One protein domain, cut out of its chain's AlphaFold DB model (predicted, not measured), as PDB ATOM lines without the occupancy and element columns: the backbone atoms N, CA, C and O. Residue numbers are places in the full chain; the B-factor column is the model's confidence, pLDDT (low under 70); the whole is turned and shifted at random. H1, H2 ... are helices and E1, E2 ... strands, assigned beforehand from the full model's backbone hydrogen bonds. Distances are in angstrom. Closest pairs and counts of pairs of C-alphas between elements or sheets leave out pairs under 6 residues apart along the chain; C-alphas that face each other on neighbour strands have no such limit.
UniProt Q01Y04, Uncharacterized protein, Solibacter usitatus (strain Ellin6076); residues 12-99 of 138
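What this domain is: This is residues 12 to 99 of the 138 residues of an uncharacterized protein of Solibacter usitatus (strain Ellin6076) (UniProt Q01Y04). A small twisted sheet of four parallel strands, in the order E3 E2 E1 E4, forms the core, with the long helix H3 slantwise over one face and the short H1 over the other. H2 packs on H1 and only grazes the sheet. The printed part has 88 residues, with three named helices and four named strands in the chain order E1 H1 E2 H2 E3 H3 E4, a mixed class. It is compact, with a radius of gyration of the C-alphas of 12.3 A, and spans 37 by 30 by 21 A.

Where its parts are: E3 is residues 60 to 63, E2 33 to 36, E1 12 to 15, and E4 92 to 96, 13.5 A long. E1 begins at C-alpha 12, (6.990, 25.776, -3.236); E4 ends at C-alpha 96, (12.935, 31.834, -10.113). H3, residues 73 to 87, is 20.7 A long, H2, residues 42 to 51, 14.6 A, and H1, residues 24 to 30, 10.3 A.

How they stand to each other: Within hydrogen-bond range are N 61 and O 33 between E3 and E2, 2.8 A, N 34 and O 13 between E2 and E1, 2.8 A, and N 14 and O 94 between E1 and E4, 2.8 A. H3 is over E2 and E1 at a height over the sheet of 8.4 A, only just slantwise, at 31 degrees to E1 on the local plane; the closest C-alphas of H3 and E2 are Ile 80 and Trp 34, 7.4 A. On the opposite face, H1 runs along E2, also at a height of 8.4 A. H1 and H2 touch at a steep tilt of 47 degrees, the same way, with C-alphas 25 and 48 closest, 5.9 A. E1, H1, E2 and E2, H2, E3 are strand-helix-strand units, parallel neighbour strands joined through a helix; E3, H3, E4 is a split one, with E2 and E1 between its strands; the three crossovers are right-handed. O i to N i+4 pairs are within range in 2 of 3 for H1, 5 of 6 for H2 and 10 of 11 for H3.

The domain as a whole: The C-alphas farthest apart, of Asp 54 and Ala 69, are 36.9 A apart. The printed part has no cut and no long link. Residue 69 alone has a pLDDT under 70.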
ATOM      1  N   ILE A  12       5.936  25.057  -3.955       97.19
ATOM      2  CA  ILE A  12       6.990  25.776  -3.236       97.19
ATOM      3  C   ILE A  12       7.703  26.725  -4.193       97.19
ATOM      4  O   ILE A  12       8.017  26.355  -5.323       97.19
ATOM      5  N   GLU A  13       7.959  27.948  -3.739       97.94
ATOM      6  CA  GLU A  13       8.765  28.926  -4.469       97.94
ATOM      7  C   GLU A  13      10.251  28.627  -4.226       97.94
ATOM      8  O   GLU A  13      10.694  28.559  -3.081       97.94
ATOM      9  N   VAL A  14      11.036  28.474  -5.288       97.81
ATOM     10  CA  VAL A  14      12.478  28.208  -5.244       97.81
ATOM     11  C   VAL A  14      13.207  29.330  -5.970       97.81
ATOM     12  O   VAL A  14      13.141  29.457  -7.189       97.81
ATOM     13  N   ILE A  15      13.909  30.170  -5.219       97.69
ATOM     14  CA  ILE A  15      14.570  31.373  -5.716       97.69
ATOM     15  C   ILE A  15      16.080  31.151  -5.717       97.69
ATOM     16  O   ILE A  15      16.737  31.245  -4.677       97.69
ATOM     17  N   VAL A  16      16.636  30.925  -6.907       95.75
ATOM     18  CA  VAL A  16      18.087  30.799  -7.127       95.75
ATOM     19  C   VAL A  16      18.732  32.097  -7.617       95.75
ATOM     20  O   VAL A  16      19.942  32.163  -7.791       95.75
ATOM     21  N   THR A  17      17.955  33.171  -7.806       93.06
ATOM     22  CA  THR A  17      18.472  34.503  -8.161       93.06
ATOM     23  C   THR A  17      19.329  35.091  -7.026       93.06
ATOM     24  O   THR A  17      18.791  35.395  -5.953       93.06
ATOM     25  N   PRO A  18      20.631  35.371  -7.247       91.50
ATOM     26  CA  PRO A  18      21.493  35.947  -6.211       91.50
ATOM     27  C   PRO A  18      21.109  37.374  -5.797       91.50
ATOM     28  O   PRO A  18      21.468  37.821  -4.711       91.50
ATOM     29  N   ASN A  19      20.407  38.102  -6.667       91.56
ATOM     30  CA  ASN A  19      19.927  39.469  -6.476       91.56
ATOM     31  C   ASN A  19      18.405  39.559  -6.665       91.56
ATOM     32  O   ASN A  19      17.906  40.293  -7.520       91.56
ATOM     33  N   PHE A  20      17.654  38.767  -5.907       94.56
ATOM     34  CA  PHE A  20      16.206  38.730  -6.036       94.56
ATOM     35  C   PHE A  20      15.578  40.076  -5.637       94.56
ATOM     36  O   PHE A  20      15.665  40.507  -4.490       94.56
ATOM     37  N   CYS A  21      14.908  40.724  -6.592       92.19
ATOM     38  CA  CYS A  21      14.238  42.019  -6.404       92.19
ATOM     39  C   CYS A  21      12.708  41.899  -6.263       92.19
ATOM     40  O   CYS A  21      12.007  42.913  -6.280       92.19
ATOM     41  N   GLY A  22      12.172  40.676  -6.202       92.62
ATOM     42  CA  GLY A  22      10.737  40.441  -6.065       92.62
ATOM     43  C   GLY A  22      10.228  40.659  -4.638       92.62
ATOM     44  O   GLY A  22      10.980  40.907  -3.696       92.62
ATOM     45  N   ASN A  23       8.909  40.567  -4.463       95.44
ATOM     46  CA  ASN A  23       8.272  40.761  -3.162       95.44
ATOM     47  C   ASN A  23       8.187  39.434  -2.390       95.44
ATOM     48  O   ASN A  23       7.219  38.687  -2.534       95.44
ATOM     49  N   LEU A  24       9.188  39.169  -1.547       97.12
ATOM     50  CA  LEU A  24       9.273  37.939  -0.754       97.12
ATOM     51  C   LEU A  24       8.077  37.758   0.196       97.12
ATOM     52  O   LEU A  24       7.568  36.651   0.338       97.12
ATOM     53  N   THR A  25       7.564  38.844   0.787       97.12
ATOM     54  CA  THR A  25       6.362  38.806   1.636       97.12
ATOM     55  C   THR A  25       5.133  38.357   0.851       97.12
ATOM     56  O   THR A  25       4.321  37.589   1.364       97.12
ATOM     57  N   ALA A  26       4.980  38.823  -0.392       96.81
ATOM     58  CA  ALA A  26       3.865  38.420  -1.243       96.81
ATOM     59  C   ALA A  26       3.950  36.931  -1.607       96.81
ATOM     60  O   ALA A  26       2.941  36.239  -1.494       96.81
ATOM     61  N   LEU A  27       5.137  36.423  -1.951       97.12
ATOM     62  CA  LEU A  27       5.348  34.991  -2.206       97.12
ATOM     63  C   LEU A  27       5.029  34.141  -0.966       97.12
ATOM     64  O   LEU A  27       4.202  33.230  -1.024       97.12
ATOM     65  N   ALA A  28       5.573  34.526   0.191       97.62
ATOM     66  CA  ALA A  28       5.317  33.861   1.467       97.62
ATOM     67  C   ALA A  28       3.845  33.963   1.918       97.62
ATOM     68  O   ALA A  28       3.373  33.172   2.735       97.62
ATOM     69  N   SER A  29       3.063  34.911   1.390       96.69
ATOM     70  CA  SER A  29       1.625  34.980   1.679       96.69
ATOM     71  C   SER A  29       0.827  33.846   1.023       96.69
ATOM     72  O   SER A  29      -0.262  33.513   1.502       96.69
ATOM     73  N   SER A  30       1.375  33.208  -0.015       96.00
ATOM     74  CA  SER A  30       0.737  32.104  -0.735       96.00
ATOM     75  C   SER A  30       1.412  30.749  -0.536       96.00
ATOM     76  O   SER A  30       0.699  29.748  -0.449       96.00
ATOM     77  N   ARG A  31       2.750  30.697  -0.491       96.88
ATOM     78  CA  ARG A  31       3.512  29.442  -0.573       96.88
ATOM     79  C   ARG A  31       4.783  29.473   0.275       96.88
ATOM     80  O   ARG A  31       5.320  30.561   0.486       96.88
ATOM     81  N   PRO A  32       5.278  28.313   0.749       97.00
ATOM     82  CA  PRO A  32       6.630  28.208   1.285       97.00
ATOM     83  C   PRO A  32       7.656  28.696   0.263       97.00
ATOM     84  O   PRO A  32       7.468  28.515  -0.942       97.00
ATOM     85  N   VAL A  33       8.730  29.313   0.748       97.88
ATOM     86  CA  VAL A  33       9.791  29.871  -0.091       97.88
ATOM     87  C   VAL A  33      11.142  29.337   0.344       97.88
ATOM     88  O   VAL A  33      11.483  29.389   1.520       97.88
ATOM     89  N   TRP A  34      11.942  28.895  -0.616       97.62
ATOM     90  CA  TRP A  34      13.351  28.574  -0.451       97.62
ATOM     91  C   TRP A  34      14.180  29.533  -1.292       97.62
ATOM     92  O   TRP A  34      13.942  29.680  -2.485       97.62
ATOM     93  N   ILE A  35      15.130  30.226  -0.670       97.56
ATOM     94  CA  ILE A  35      15.901  31.292  -1.322       97.56
ATOM     95  C   ILE A  35      17.391  31.191  -1.000       97.56
ATOM     96  O   ILE A  35      17.779  30.928   0.139       97.56
ATOM     97  N   VAL A  36      18.239  31.439  -2.000       95.75
ATOM     98  CA  VAL A  36      19.698  31.516  -1.823       95.75
ATOM     99  C   VAL A  36      20.097  32.662  -0.873       95.75
ATOM    100  O   VAL A  36      19.690  33.818  -1.038       95.75
ATOM    101  N   ASP A  37      20.914  32.349   0.137       95.19
ATOM    102  CA  ASP A  37      21.390  33.267   1.181       95.19
ATOM    103  C   ASP A  37      22.565  34.125   0.690       95.19
ATOM    104  O   ASP A  37      23.737  33.874   0.995       95.19
ATOM    105  N   THR A  38      22.246  35.173  -0.063       93.88
ATOM    106  CA  THR A  38      23.225  36.160  -0.526       93.88
ATOM    107  C   THR A  38      23.168  37.444   0.303       93.88
ATOM    108  O   THR A  38      22.123  37.780   0.868       93.88
ATOM    109  N   PRO A  39      24.245  38.255   0.326       93.50
ATOM    110  CA  PRO A  39      24.201  39.587   0.930       93.50
ATOM    111  C   PRO A  39      23.068  40.482   0.404       93.50
ATOM    112  O   PRO A  39      22.612  41.358   1.134       93.50
ATOM    113  N   HIS A  40      22.613  40.268  -0.837       94.06
ATOM    114  CA  HIS A  40      21.518  41.033  -1.432       94.06
ATOM    115  C   HIS A  40      20.139  40.542  -0.976       94.06
ATOM    116  O   HIS A  40      19.255  41.358  -0.734       94.06
ATOM    117  N   ASN A  41      19.964  39.228  -0.811       96.06
ATOM    118  CA  ASN A  41      18.688  38.639  -0.412       96.06
ATOM    119  C   ASN A  41      18.452  38.746   1.107       96.06
ATOM    120  O   ASN A  41      17.306  38.919   1.530       96.06
ATOM    121  N   ARG A  42      19.514  38.719   1.932       96.06
ATOM    122  CA  ARG A  42      19.448  38.764   3.412       96.06
ATOM    123  C   ARG A  42      18.505  39.824   3.987       96.06
ATOM    124  O   ARG A  42      17.657  39.443   4.786       96.06
ATOM    125  N   PRO A  43      18.557  41.109   3.576       97.06
ATOM    126  CA  PRO A  43      17.658  42.117   4.136       97.06
ATOM    127  C   PRO A  43      16.174  41.789   3.931       97.06
ATOM    128  O   PRO A  43      15.358  42.073   4.803       97.06
ATOM    129  N   SER A  44      15.818  41.185   2.792       97.00
ATOM    130  CA  SER A  44      14.436  40.783   2.509       97.00
ATOM    131  C   SER A  44      14.012  39.562   3.331       97.00
ATOM    132  O   SER A  44      12.899  39.540   3.853       97.00
ATOM    133  N   ILE A  45      14.919  38.594   3.516       97.56
ATOM    134  CA  ILE A  45      14.708  37.405   4.351       97.56
ATOM    135  C   ILE A  45      14.487  37.826   5.807       97.56
ATOM    136  O   ILE A  45      13.466  37.477   6.397       97.56
ATOM    137  N   ASP A  46      15.387  38.646   6.355       97.50
ATOM    138  CA  ASP A  46      15.310  39.137   7.734       97.50
ATOM    139  C   ASP A  46      14.016  39.931   7.977       97.50
ATOM    140  O   ASP A  46      13.362  39.771   9.011       97.50
ATOM    141  N   ALA A  47      13.606  40.757   7.008       96.50
ATOM    142  CA  ALA A  47      12.363  41.518   7.089       96.50
ATOM    143  C   ALA A  47      11.123  40.612   7.126       96.50
ATOM    144  O   ALA A  47      10.218  40.858   7.923       96.50
ATOM    145  N   VAL A  48      11.079  39.557   6.304       97.25
ATOM    146  CA  VAL A  48       9.970  38.591   6.310       97.25
ATOM    147  C   VAL A  48       9.962  37.775   7.599       97.25
ATOM    148  O   VAL A  48       8.904  37.597   8.198       97.25
ATOM    149  N   TRP A  49      11.123  37.338   8.085       96.75
ATOM    150  CA  TRP A  49      11.225  36.614   9.352       96.75
ATOM    151  C   TRP A  49      10.764  37.428  10.558       96.75
ATOM    152  O   TRP A  49      10.150  36.868  11.466       96.75
ATOM    153  N   ALA A  50      10.990  38.742  10.552       96.69
ATOM    154  CA  ALA A  50      10.549  39.626  11.626       96.69
ATOM    155  C   ALA A  50       9.018  39.736  11.748       96.69
ATOM    156  O   ALA A  50       8.524  40.011  12.838       96.69
ATOM    157  N   ILE A  51       8.274  39.535  10.655       94.94
ATOM    158  CA  ILE A  51       6.816  39.760  10.601       94.94
ATOM    159  C   ILE A  51       6.006  38.499  10.279       94.94
ATOM    160  O   ILE A  51       4.779  38.515  10.368       94.94
ATOM    161  N   GLY A  52       6.657  37.411   9.865       94.12
ATOM    162  CA  GLY A  52       5.973  36.297   9.212       94.12
ATOM    163  C   GLY A  52       5.018  35.534  10.118       94.12
ATOM    164  O   GLY A  52       3.913  35.206   9.694       94.12
ATOM    165  N   ALA A  53       5.384  35.345  11.387       91.62
ATOM    166  CA  ALA A  53       4.486  34.760  12.376       91.62
ATOM    167  C   ALA A  53       3.236  35.629  12.598       91.62
ATOM    168  O   ALA A  53       2.126  35.103  12.632       91.62
ATOM    169  N   ASP A  54       3.401  36.949  12.714       93.94
ATOM    170  CA  ASP A  54       2.302  37.886  12.987       93.94
ATOM    171  C   ASP A  54       1.338  38.014  11.803       93.94
ATOM    172  O   ASP A  54       0.134  38.187  11.988       93.94
ATOM    173  N   LEU A  55       1.862  37.889  10.583       94.44
ATOM    174  CA  LEU A  55       1.088  37.921   9.344       94.44
ATOM    175  C   LEU A  55       0.620  36.536   8.873       94.44
ATOM    176  O   LEU A  55      -0.001  36.443   7.815       94.44
ATOM    177  N   ASN A  56       0.888  35.474   9.643       94.00
ATOM    178  CA  ASN A  56       0.548  34.093   9.289       94.00
ATOM    179  C   ASN A  56       1.068  33.693   7.889       94.00
ATOM    180  O   ASN A  56       0.341  33.119   7.074       94.00
ATOM    181  N   LEU A  57       2.320  34.044   7.592       96.44
ATOM    182  CA  LEU A  57       2.977  33.710   6.328       96.44
ATOM    183  C   LEU A  57       3.400  32.235   6.288       96.44
ATOM    184  O   LEU A  57       3.507  31.550   7.310       96.44
ATOM    185  N   CYS A  58       3.620  31.740   5.074       96.56
ATOM    186  CA  CYS A  58       4.325  30.490   4.847       96.56
ATOM    187  C   CYS A  58       5.814  30.640   5.153       96.56
ATOM    188  O   CYS A  58       6.357  31.743   5.093       96.56
ATOM    189  N   GLU A  59       6.446  29.525   5.504       95.00
ATOM    190  CA  GLU A  59       7.866  29.455   5.827       95.00
ATOM    191  C   GLU A  59       8.734  30.061   4.720       95.00
ATOM    192  O   GLU A  59       8.488  29.869   3.529       95.00
ATOM    193  N   VAL A  60       9.773  30.779   5.143       96.81
ATOM    194  CA  VAL A  60      10.870  31.199   4.276       96.81
ATOM    195  C   VAL A  60      12.143  30.543   4.787       96.81
ATOM    196  O   VAL A  60      12.632  30.888   5.862       96.81
ATOM    197  N   SER A  61      12.682  29.618   4.009       95.81
ATOM    198  CA  SER A  61      13.924  28.908   4.279       95.81
ATOM    199  C   SER A  61      15.051  29.487   3.438       95.81
ATOM    200  O   SER A  61      14.873  29.858   2.276       95.81
ATOM    201  N   ARG A  62      16.238  29.576   4.036       94.31
ATOM    202  CA  ARG A  62      17.440  30.025   3.335       94.31
ATOM    203  C   ARG A  62      18.324  28.834   3.000       94.31
ATOM    204  O   ARG A  62      18.566  27.987   3.857       94.31
ATOM    205  N   TYR A  63      18.851  28.821   1.788       92.25
ATOM    206  CA  TYR A  63      19.847  27.859   1.344       92.25
ATOM    207  C   TYR A  63      21.213  28.539   1.242       92.25
ATOM    208  O   TYR A  63      21.320  29.696   0.833       92.25
ATOM    209  N   ARG A  64      22.274  27.854   1.672       87.81
ATOM    210  CA  ARG A  64      23.606  28.456   1.759       87.81
ATOM    211  C   ARG A  64      24.205  28.612   0.363       87.81
ATOM    212  O   ARG A  64      24.681  27.648  -0.213       87.81
ATOM    213  N   TYR A  65      24.274  29.850  -0.113       81.19
ATOM    214  CA  TYR A  65      24.929  30.184  -1.375       81.19
ATOM    215  C   TYR A  65      26.460  30.061  -1.275       81.19
ATOM    216  O   TYR A  65      27.064  30.566  -0.319       81.19
ATOM    217  N   ASN A  66      27.089  29.423  -2.264       78.62
ATOM    218  CA  ASN A  66      28.543  29.326  -2.380       78.62
ATOM    219  C   ASN A  66      29.089  30.371  -3.367       78.62
ATOM    220  O   ASN A  66      29.187  30.134  -4.569       78.62
ATOM    221  N   ASP A  67      29.509  31.522  -2.843       71.44
ATOM    222  CA  ASP A  67      30.032  32.639  -3.638       71.44
ATOM    223  C   ASP A  67      31.378  32.352  -4.332       71.44
ATOM    224  O   ASP A  67      31.760  33.071  -5.258       71.44
ATOM    225  N   GLN A  68      32.088  31.293  -3.931       72.75
ATOM    226  CA  GLN A  68      33.374  30.906  -4.516       72.75
ATOM    227  C   GLN A  68      33.229  30.119  -5.822       72.75
ATOM    228  O   GLN A  68      34.174  30.080  -6.611       72.75
ATOM    229  N   ALA A  69      32.068  29.499  -6.056       66.12
ATOM    230  CA  ALA A  69      31.803  28.680  -7.240       66.12
ATOM    231  C   ALA A  69      31.396  29.508  -8.476       66.12
ATOM    232  O   ALA A  69      31.349  28.978  -9.585       66.12
ATOM    233  N   GLY A  70      31.149  30.811  -8.311       71.31
ATOM    234  CA  GLY A  70      30.622  31.668  -9.368       71.31
ATOM    235  C   GLY A  70      29.110  31.507  -9.549       71.31
ATOM    236  O   GLY A  70      28.384  31.185  -8.612       71.31
ATOM    237  N   ASP A  71      28.618  31.795 -10.752       78.31
ATOM    238  CA  ASP A  71      27.199  31.659 -11.082       78.31
ATOM    239  C   ASP A  71      26.845  30.183 -11.317       78.31
ATOM    240  O   ASP A  71      27.063  29.657 -12.408       78.31
ATOM    241  N   ASN A  72      26.343  29.518 -10.272       87.25
ATOM    242  CA  ASN A  72      26.050  28.086 -10.267       87.25
ATOM    243  C   ASN A  72      24.588  27.776  -9.910       87.25
ATOM    244  O   ASN A  72      24.277  26.863  -9.149       87.25
ATOM    245  N   ARG A  73      23.671  28.559 -10.486       90.62
ATOM    246  CA  ARG A  73      22.226  28.487 -10.217       90.62
ATOM    247  C   ARG A  73      21.609  27.100 -10.428       90.62
ATOM    248  O   ARG A  73      20.617  26.782  -9.781       90.62
ATOM    249  N   MET A  74      22.168  26.291 -11.329       91.94
ATOM    250  CA  MET A  74      21.728  24.907 -11.520       91.94
ATOM    251  C   MET A  74      22.088  24.037 -10.311       91.94
ATOM    252  O   MET A  74      21.218  23.343  -9.806       91.94
ATOM    253  N   GLU A  75      23.331  24.085  -9.827       90.81
ATOM    254  CA  GLU A  75      23.740  23.330  -8.632       90.81
ATOM    255  C   GLU A  75      22.957  23.792  -7.401       90.81
ATOM    256  O   GLU A  75      22.405  22.956  -6.692       90.81
ATOM    257  N   ASP A  76      22.785  25.108  -7.227       92.88
ATOM    258  CA  ASP A  76      21.956  25.663  -6.151       92.88
ATOM    259  C   ASP A  76      20.515  25.124  -6.207       92.88
ATOM    260  O   ASP A  76      19.945  24.765  -5.177       92.88
ATOM    261  N   LEU A  77      19.915  25.030  -7.402       94.75
ATOM    262  CA  LEU A  77      18.580  24.455  -7.576       94.75
ATOM    263  C   LEU A  77      18.535  22.980  -7.156       94.75
ATOM    264  O   LEU A  77      17.612  22.583  -6.447       94.75
ATOM    265  N   LEU A  78      19.506  22.173  -7.586       92.75
ATOM    266  CA  LEU A  78      19.556  20.738  -7.288       92.75
ATOM    267  C   LEU A  78      19.774  20.475  -5.795       92.75
ATOM    268  O   LEU A  78      19.107  19.621  -5.213       92.75
ATOM    269  N   GLU A  79      20.651  21.242  -5.149       92.06
ATOM    270  CA  GLU A  79      20.869  21.134  -3.708       92.06
ATOM    271  C   GLU A  79      19.638  21.572  -2.905       92.06
ATOM    272  O   GLU A  79      19.286  20.926  -1.911       92.06
ATOM    273  N   ILE A  80      18.933  22.621  -3.349       94.69
ATOM    274  CA  ILE A  80      17.651  23.010  -2.751       94.69
ATOM    275  C   ILE A  80      16.626  21.886  -2.913       94.69
ATOM    276  O   ILE A  80      15.981  21.542  -1.927       94.69
ATOM    277  N   ILE A  81      16.492  21.281  -4.099       93.56
ATOM    278  CA  ILE A  81      15.582  20.142  -4.321       93.56
ATOM    279  C   ILE A  81      15.886  19.006  -3.335       93.56
ATOM    280  O   ILE A  81      14.965  18.513  -2.685       93.56
ATOM    281  N   GLY A  82      17.161  18.657  -3.147       90.25
ATOM    282  CA  GLY A  82      17.562  17.648  -2.165       90.25
ATOM    283  C   GLY A  82      17.151  18.008  -0.732       90.25
ATOM    284  O   GLY A  82      16.670  17.157   0.009       90.25
ATOM    285  N   CYS A  83      17.264  19.282  -0.344       90.75
ATOM    286  CA  CYS A  83      16.803  19.754   0.966       90.75
ATOM    287  C   CYS A  83      15.270  19.725   1.102       90.75
ATOM    288  O   CYS A  83      14.743  19.467   2.187       90.75
ATOM    289  N   LEU A  84      14.544  19.997   0.014       91.25
ATOM    290  CA  LEU A  84      13.085  19.959  -0.005       91.25
ATOM    291  C   LEU A  84      12.544  18.542   0.179       91.25
ATOM    292  O   LEU A  84      11.477  18.383   0.759       91.25
ATOM    293  N   ASP A  85      13.262  17.510  -0.252       86.44
ATOM    294  CA  ASP A  85      12.817  16.121  -0.094       86.44
ATOM    295  C   ASP A  85      12.698  15.678   1.360       86.44
ATOM    296  O   ASP A  85      11.784  14.926   1.715       86.44
ATOM    297  N   ASP A  86      13.590  16.192   2.203       84.50
ATOM    298  CA  ASP A  86      13.581  15.938   3.638       84.50
ATOM    299  C   ASP A  86      12.498  16.754   4.362       84.50
ATOM    300  O   ASP A  86      11.981  16.320   5.396       84.50
ATOM    301  N   HIS A  87      12.140  17.929   3.830       83.62
ATOM    302  CA  HIS A  87      11.331  18.927   4.543       83.62
ATOM    303  C   HIS A  87       9.882  19.051   4.039       83.62
ATOM    304  O   HIS A  87       8.962  19.246   4.828       83.62
ATOM    305  N   HIS A  88       9.658  18.866   2.739       82.75
ATOM    306  CA  HIS A  88       8.358  18.896   2.074       82.75
ATOM    307  C   HIS A  88       8.265  17.756   1.049       82.75
ATOM    308  O   HIS A  88       8.358  17.995  -0.144       82.75
ATOM    309  N   PRO A  89       8.083  16.487   1.423       82.06
ATOM    310  CA  PRO A  89       7.995  15.432   0.417       82.06
ATOM    311  C   PRO A  89       6.768  15.633  -0.496       82.06
ATOM    312  O   PRO A  89       5.688  15.975  -0.025       82.06
ATOM    313  N   HIS A  90       6.921  15.341  -1.790       85.81
ATOM    314  CA  HIS A  90       5.845  15.364  -2.797       85.81
ATOM    315  C   HIS A  90       5.230  16.743  -3.120       85.81
ATOM    316  O   HIS A  90       4.011  16.892  -3.091       85.81
ATOM    317  N   HIS A  91       6.045  17.741  -3.462       91.75
ATOM    318  CA  HIS A  91       5.627  19.102  -3.825       91.75
ATOM    319  C   HIS A  91       6.021  19.465  -5.262       91.75
ATOM    320  O   HIS A  91       7.085  19.083  -5.742       91.75
ATOM    321  N   ASP A  92       5.204  20.274  -5.926       96.19
ATOM    322  CA  ASP A  92       5.603  20.940  -7.167       96.19
ATOM    323  C   ASP A  92       6.487  22.163  -6.850       96.19
ATOM    324  O   ASP A  92       6.412  22.734  -5.756       96.19
ATOM    325  N   ILE A  93       7.291  22.618  -7.812       97.06
ATOM    326  CA  ILE A  93       8.183  23.774  -7.632       97.06
ATOM    327  C   ILE A  93       7.879  24.891  -8.629       97.06
ATOM    328  O   ILE A  93       7.594  24.663  -9.807       97.06
ATOM    329  N   VAL A  94       7.974  26.124  -8.148       97.50
ATOM    330  CA  VAL A  94       7.992  27.344  -8.955       97.50
ATOM    331  C   VAL A  94       9.391  27.928  -8.821       97.50
ATOM    332  O   VAL A  94       9.798  28.335  -7.740       97.50
ATOM    333  N   VAL A  95      10.164  27.899  -9.899       97.19
ATOM    334  CA  VAL A  95      11.583  28.256  -9.897       97.19
ATOM    335  C   VAL A  95      11.766  29.665 -10.449       97.19
ATOM    336  O   VAL A  95      11.268  29.979 -11.529       97.19
ATOM    337  N   HIS A  96      12.541  30.479  -9.734       96.38
ATOM    338  CA  HIS A  96      12.935  31.834 -10.113       96.38
ATOM    339  C   HIS A  96      14.450  31.943 -10.248       96.38
ATOM    340  O   HIS A  96      15.200  31.533  -9.361       96.38
ATOM    341  N   GLY A  97      14.900  32.590 -11.317       93.19
ATOM    342  CA  GLY A  97      16.294  32.951 -11.535       93.19
ATOM    343  C   GLY A  97      17.041  32.091 -12.530       93.19
ATOM    344  O   GLY A  97      18.202  32.389 -12.779       93.19
ATOM    345  N   ILE A  98      16.427  31.066 -13.117       93.00
ATOM    346  CA  ILE A  98      17.067  30.202 -14.115       93.00
ATOM    347  C   ILE A  98      16.057  29.765 -15.179       93.00
ATOM    348  O   ILE A  98      14.912  29.435 -14.876       93.00
ATOM    349  N   GLU A  99      16.478  29.791 -16.443       91.44
ATOM    350  CA  GLU A  99      15.640  29.409 -17.580       91.44
ATOM    351  C   GLU A  99      15.622  27.880 -17.757       91.44
ATOM    352  O   GLU A  99      16.671  27.235 -17.708       91.44
TER     353      GLU A  99